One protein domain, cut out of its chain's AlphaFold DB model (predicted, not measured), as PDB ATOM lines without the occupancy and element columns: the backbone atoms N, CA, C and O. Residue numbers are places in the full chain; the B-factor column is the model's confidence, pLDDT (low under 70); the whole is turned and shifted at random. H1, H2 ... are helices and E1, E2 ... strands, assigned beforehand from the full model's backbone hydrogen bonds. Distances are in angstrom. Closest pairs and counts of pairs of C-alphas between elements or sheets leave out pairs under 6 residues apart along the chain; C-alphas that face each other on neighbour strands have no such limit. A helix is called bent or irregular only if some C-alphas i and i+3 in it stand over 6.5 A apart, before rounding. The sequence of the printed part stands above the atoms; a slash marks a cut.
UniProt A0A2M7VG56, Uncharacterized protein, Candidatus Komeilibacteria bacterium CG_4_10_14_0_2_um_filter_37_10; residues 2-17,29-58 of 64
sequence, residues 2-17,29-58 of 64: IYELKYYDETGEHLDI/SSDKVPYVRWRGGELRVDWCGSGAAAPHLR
ATOM      1  N   ILE A   2     111.663 100.731 150.516       72.50
ATOM      2  CA  ILE A   2     110.924  99.881 149.544       72.50
ATOM      3  C   ILE A   2     111.847  98.954 148.731       72.50
ATOM      4  O   ILE A   2     111.497  97.807 148.484       72.50
ATOM      5  N   TYR A   3     113.033  99.434 148.348       77.38
ATOM      6  CA  TYR A   3     114.004  98.634 147.597       77.38
ATOM      7  C   TYR A   3     114.529  97.427 148.392       77.38
ATOM      8  O   TYR A   3     114.599  96.333 147.849       77.38
ATOM      9  N   GLU A   4     114.790  97.617 149.690       76.56
ATOM     10  CA  GLU A   4     115.188  96.547 150.615       76.56
ATOM     11  C   GLU A   4     114.130  95.446 150.695       76.56
ATOM     12  O   GLU A   4     114.436  94.273 150.540       76.56
ATOM     13  N   LEU A   5     112.863  95.833 150.884       77.88
ATOM     14  CA  LEU A   5     111.760  94.879 151.008       77.88
ATOM     15  C   LEU A   5     111.598  94.034 149.744       77.88
ATOM     16  O   LEU A   5     111.399  92.830 149.838       77.88
ATOM     17  N   LYS A   6     111.710  94.662 148.568       81.75
ATOM     18  CA  LYS A   6     111.648  93.949 147.292       81.75
ATOM     19  C   LYS A   6     112.837  93.000 147.116       81.75
ATOM     20  O   LYS A   6     112.648  91.873 146.685       81.75
ATOM     21  N   TYR A   7     114.043  93.446 147.456       83.19
ATOM     22  CA  TYR A   7     115.242  92.621 147.346       83.19
ATOM     23  C   TYR A   7     115.182  91.398 148.268       83.19
ATOM     24  O   TYR A   7     115.484  90.289 147.831       83.19
ATOM     25  N   TYR A   8     114.733  91.580 149.512       84.56
ATOM     26  CA  TYR A   8     114.541  90.480 150.452       84.56
ATOM     27  C   TYR A   8     113.469  89.494 149.970       84.56
ATOM     28  O   TYR A   8     113.669  88.288 150.058       84.56
ATOM     29  N   ASP A   9     112.360  89.983 149.408       86.44
ATOM     30  CA  ASP A   9     111.311  89.124 148.839       86.44
ATOM     31  C   ASP A   9     111.825  88.286 147.651       86.44
ATOM     32  O   ASP A   9     111.479  87.116 147.509       86.44
ATOM     33  N   GLU A  10     112.705  88.859 146.824       93.44
ATOM     34  CA  GLU A  10     113.271  88.180 145.651       93.44
ATOM     35  C   GLU A  10     114.422  87.219 145.990       93.44
ATOM     36  O   GLU A  10     114.619  86.229 145.285       93.44
ATOM     37  N   THR A  11     115.208  87.507 147.031       89.44
ATOM     38  CA  THR A  11     116.488  86.814 147.281       89.44
ATOM     39  C   THR A  11     116.568  86.088 148.620       89.44
ATOM     40  O   THR A  11     117.379  85.177 148.760       89.44
ATOM     41  N   GLY A  12     115.744  86.469 149.600       83.75
ATOM     42  CA  GLY A  12     115.846  86.025 150.993       83.75
ATOM     43  C   GLY A  12     117.011  86.647 151.774       83.75
ATOM     44  O   GLY A  12     117.201  86.315 152.942       83.75
ATOM     45  N   GLU A  13     117.776  87.543 151.154       80.56
ATOM     46  CA  GLU A  13     118.957  88.182 151.730       80.56
ATOM     47  C   GLU A  13     118.685  89.663 152.020       80.56
ATOM     48  O   GLU A  13     117.896  90.322 151.339       80.56
ATOM     49  N   HIS A  14     119.352  90.204 153.036       79.94
ATOM     50  CA  HIS A  14     119.283  91.624 153.381       79.94
ATOM     51  C   HIS A  14     120.410  92.403 152.686       79.94
ATOM     52  O   HIS A  14     121.550  91.943 152.654       79.94
ATOM     53  N   LEU A  15     120.162  93.603 152.150       75.94
ATOM     54  CA  LEU A  15     121.256  94.413 151.574       75.94
ATOM     55  C   LEU A  15     122.110  95.074 152.659       75.94
ATOM     56  O   LEU A  15     123.230  95.514 152.387       75.94
ATOM     57  N   ASP A  16     121.602  95.155 153.887       68.75
ATOM     58  CA  ASP A  16     122.272  95.776 155.024       68.75
ATOM     59  C   ASP A  16     123.103  94.798 155.881       68.75
ATOM     60  O   ASP A  16     123.516  95.164 156.976       68.75
ATOM     61  N   ILE A  17     123.494  93.624 155.353       65.06
ATOM     62  CA  ILE A  17     124.322  92.607 156.052       65.06
ATOM     63  C   ILE A  17     125.574  93.191 156.742       65.06
ATOM     64  O   ILE A  17     125.973  92.724 157.808       65.06
ATOM     65  N   SER A  29     105.520 107.085 171.301       52.19
ATOM     66  CA  SER A  29     104.845 108.375 171.558       52.19
ATOM     67  C   SER A  29     105.155 109.017 172.923       52.19
ATOM     68  O   SER A  29     104.552 110.016 173.296       52.19
ATOM     69  N   SER A  30     106.062 108.423 173.696       57.66
ATOM     70  CA  SER A  30     106.421 108.787 175.061       57.66
ATOM     71  C   SER A  30     107.697 109.631 175.149       57.66
ATOM     72  O   SER A  30     108.242 109.755 176.244       57.66
ATOM     73  N   ASP A  31     108.208 110.144 174.020       60.91
ATOM     74  CA  ASP A  31     109.435 110.956 173.905       60.91
ATOM     75  C   ASP A  31     110.697 110.325 174.509       60.91
ATOM     76  O   ASP A  31     111.732 110.977 174.608       60.91
ATOM     77  N   LYS A  32     110.646 109.052 174.904       66.31
ATOM     78  CA  LYS A  32     111.763 108.321 175.491       66.31
ATOM     79  C   LYS A  32     112.413 107.465 174.422       66.31
ATOM     80  O   LYS A  32     111.746 106.659 173.781       66.31
ATOM     81  N   VAL A  33     113.718 107.627 174.263       68.19
ATOM     82  CA  VAL A  33     114.548 106.807 173.384       68.19
ATOM     83  C   VAL A  33     115.563 106.022 174.217       68.19
ATOM     84  O   VAL A  33     115.956 106.488 175.297       68.19
ATOM     85  N   PRO A  34     116.005 104.846 173.743       71.94
ATOM     86  CA  PRO A  34     117.100 104.124 174.374       71.94
ATOM     87  C   PRO A  34     118.364 104.993 174.425       71.94
ATOM     88  O   PRO A  34     118.787 105.561 173.417       71.94
ATOM     89  N   TYR A  35     118.971 105.091 175.601       72.81
ATOM     90  CA  TYR A  35     120.237 105.765 175.847       72.81
ATOM     91  C   TYR A  35     121.270 104.725 176.262       72.81
ATOM     92  O   TYR A  35     121.150 104.092 177.309       72.81
ATOM     93  N   VAL A  36     122.286 104.536 175.425       74.38
ATOM     94  CA  VAL A  36     123.328 103.531 175.640       74.38
ATOM     95  C   VAL A  36     124.625 104.229 176.031       74.38
ATOM     96  O   VAL A  36     125.076 105.135 175.328       74.38
ATOM     97  N   ARG A  37     125.244 103.812 177.140       78.56
ATOM     98  CA  ARG A  37     126.543 104.336 177.595       78.56
ATOM     99  C   ARG A  37     127.420 103.257 178.218       78.56
ATOM    100  O   ARG A  37     126.925 102.317 178.833       78.56
ATOM    101  N   TRP A  38     128.731 103.456 178.139       76.88
ATOM    102  CA  TRP A  38     129.713 102.685 178.899       76.88
ATOM    103  C   TRP A  38     129.975 103.357 180.249       76.88
ATOM    104  O   TRP A  38     130.250 104.557 180.304       76.88
ATOM    105  N   ARG A  39     129.899 102.606 181.353       81.12
ATOM    106  CA  ARG A  39     130.266 103.103 182.689       81.12
ATOM    107  C   ARG A  39     130.951 102.000 183.485       81.12
ATOM    108  O   ARG A  39     130.337 100.979 183.757       81.12
ATOM    109  N   GLY A  40     132.203 102.230 183.884       84.50
ATOM    110  CA  GLY A  40     132.945 101.299 184.744       84.50
ATOM    111  C   GLY A  40     133.209  99.926 184.115       84.50
ATOM    112  O   GLY A  40     133.230  98.941 184.836       84.50
ATOM    113  N   GLY A  41     133.372  99.852 182.789       90.19
ATOM    114  CA  GLY A  41     133.591  98.586 182.075       90.19
ATOM    115  C   GLY A  41     132.315  97.828 181.694       90.19
ATOM    116  O   GLY A  41     132.404  96.786 181.058       90.19
ATOM    117  N   GLU A  42     131.135  98.360 182.018       82.62
ATOM    118  CA  GLU A  42     129.844  97.755 181.680       82.62
ATOM    119  C   GLU A  42     129.097  98.582 180.628       82.62
ATOM    120  O   GLU A  42     129.105  99.822 180.672       82.62
ATOM    121  N   LEU A  43     128.400  97.894 179.720       79.94
ATOM    122  CA  LEU A  43     127.440  98.498 178.800       79.94
ATOM    123  C   LEU A  43     126.098  98.673 179.519       79.94
ATOM    124  O   LEU A  43     125.498  97.697 179.966       79.94
ATOM    125  N   ARG A  44     125.610  99.911 179.620       77.50
ATOM    126  CA  ARG A  44     124.317 100.235 180.239       77.50
ATOM    127  C   ARG A  44     123.338 100.751 179.198       77.50
ATOM    128  O   ARG A  44     123.709 101.575 178.362       77.50
ATOM    129  N   VAL A  45     122.097 100.285 179.295       77.44
ATOM    130  CA  VAL A  45     120.969 100.706 178.457       77.44
ATOM    131  C   VAL A  45     119.911 101.322 179.371       77.44
ATOM    132  O   VAL A  45     119.272 100.620 180.148       77.44
ATOM    133  N   ASP A  46     119.764 102.640 179.289       77.31
ATOM    134  CA  ASP A  46     118.782 103.445 180.016       77.31
ATOM    135  C   ASP A  46     117.716 103.979 179.028       77.31
ATOM    136  O   ASP A  46     117.845 103.841 177.811       77.31
ATOM    137  N   TRP A  47     116.662 104.628 179.529       74.69
ATOM    138  CA  TRP A  47     115.681 105.350 178.704       74.69
ATOM    139  C   TRP A  47     115.760 106.846 179.015       74.69
ATOM    140  O   TRP A  47     115.606 107.243 180.171       74.69
ATOM    141  N   CYS A  48     115.982 107.694 178.009       68.00
ATOM    142  CA  CYS A  48     116.090 109.146 178.185       68.00
ATOM    143  C   CYS A  48     115.161 109.901 177.239       68.00
ATOM    144  O   CYS A  48     114.790 109.390 176.186       68.00
ATOM    145  N   GLY A  49     114.802 111.133 177.608       68.31
ATOM    146  CA  GLY A  49     114.055 112.023 176.719       68.31
ATOM    147  C   GLY A  49     114.789 112.228 175.390       68.31
ATOM    148  O   GLY A  49     116.017 112.289 175.356       68.31
ATOM    149  N   SER A  50     114.043 112.364 174.300       63.84
ATOM    150  CA  SER A  50     114.536 112.471 172.921       63.84
ATOM    151  C   SER A  50     115.527 113.626 172.711       63.84
ATOM    152  O   SER A  50     116.398 113.537 171.846       63.84
ATOM    153  N   GLY A  51     115.459 114.673 173.542       62.41
ATOM    154  CA  GLY A  51     116.423 115.780 173.568       62.41
ATOM    155  C   GLY A  51     117.773 115.459 174.229       62.41
ATOM    156  O   GLY A  51     118.769 116.096 173.906       62.41
ATOM    157  N   ALA A  52     117.830 114.458 175.115       57.75
ATOM    158  CA  ALA A  52     119.058 113.992 175.773       57.75
ATOM    159  C   ALA A  52     119.751 112.854 175.003       57.75
ATOM    160  O   ALA A  52     120.810 112.369 175.408       57.75
ATOM    161  N   ALA A  53     119.159 112.423 173.888       57.81
ATOM    162  CA  ALA A  53     119.745 111.436 173.004       57.81
ATOM    163  C   ALA A  53     121.033 112.000 172.400       57.81
ATOM    164  O   ALA A  53     121.008 112.934 171.594       57.81
ATOM    165  N   ALA A  54     122.157 111.420 172.813       54.62
ATOM    166  CA  ALA A  54     123.482 111.659 172.270       54.62
ATOM    167  C   ALA A  54     123.436 111.846 170.735       54.62
ATOM    168  O   ALA A  54     123.137 110.888 170.016       54.62
ATOM    169  N   PRO A  55     123.745 113.044 170.193       53.06
ATOM    170  CA  PRO A  55     123.633 113.309 168.754       53.06
ATOM    171  C   PRO A  55     124.572 112.433 167.913       53.06
ATOM    172  O   PRO A  55     124.340 112.235 166.726       53.06
ATOM    173  N   HIS A  56     125.601 111.875 168.546       51.91
ATOM    174  CA  HIS A  56     126.593 110.976 167.967       51.91
ATOM    175  C   HIS A  56     126.055 109.564 167.674       51.91
ATOM    176  O   HIS A  56     126.690 108.835 166.920       51.91
ATOM    177  N   LEU A  57     124.888 109.190 168.212       46.31
ATOM    178  CA  LEU A  57     124.206 107.923 167.914       46.31
ATOM    179  C   LEU A  57     122.993 108.104 166.989       46.31
ATOM    180  O   LEU A  57     122.208 107.175 166.802       46.31
ATOM    181  N   ARG A  58     122.808 109.296 166.404       49.03
ATOM    182  CA  ARG A  58     121.748 109.503 165.415       49.03
ATOM    183  C   ARG A  58     122.052 108.667 164.176       49.03
ATOM    184  O   ARG A  58     123.125 108.795 163.585       49.03
TER     185      ARG A  58
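What this domain is: This is residues 2 to 17 and 29 to 58 of the 64 residues of an uncharacterized protein of Candidatus Komeilibacteria bacterium CG_4_10_14_0_2_um_filter_37_10 (UniProt A0A2M7VG56). The printed part falls into two separate pieces with an empty gap between them: a short helix, H1, with a tail of residues 12 to 17 that folds back beside it, and a long two-stranded hairpin, E1 and E2, with a tail of residues 50 to 58 that turns back near the hairpin's open end. The turn end of the hairpin, residues 38 to 43, sticks out and stands free. The printed part has 46 residues with one named helix and two named strands, in the order H1, E1, E2; the sheet has the order E1 - E2 and is antiparallel, and the class is mixed, helices and strands. The whole is extended, with a radius of gyration of the C-alphas of 16.6 A and spans of 44 by 30 by 17 A.

Where its parts are: H1 holds residues 2 to 11 and measures 14.4 A from first to last C-alpha, from C-alpha 2 at (110.924, 99.881, 149.544) to C-alpha 11 at (116.488, 86.814, 147.281). E1 holds residues 32 to 39 and measures 20.5 A, beginning with C-alpha 32 at (111.763, 108.321, 175.491). E2 holds residues 42 to 49 and measures 21.9 A, ending with C-alpha 49 at (114.055, 112.023, 176.719). After E2, residues 55 to 57 are helix, too short a run to bear a name.

How they stand to each other: In H1, every O i to N i+4 pair is within hydrogen-bond range, and the helix is not bent. H1 and E2 are apart. E1 and E2 form a hairpin, joined by a tight link of 2 residues. The two strands are antiparallel neighbours, with 151 degrees between their N-to-C directions. The C-alphas of Lys 32 and Gly 49, which face each other, are 4.5 A apart; those of Arg 39 and Glu 42, which also face each other, are 5.5 A apart. N of Tyr 35 and O of Asp 46 are within hydrogen-bond range at 2.8 A, and N of Arg 44 and O of Arg 37 at 2.9 A.

The domain as a whole: The two C-alphas farthest apart are those of Glu 10 and Gly 40, 45.7 A. Residues 18 to 28 are cut out and not printed, and C-alphas 17 and 29 are 29.5 A apart across the cut. The link from H1 to E1 runs across this cut. The mean pLDDT of the printed part is 72.1, and 18 residues are under 70: residues 16 to 17, 29 to 33 and 48 to 58.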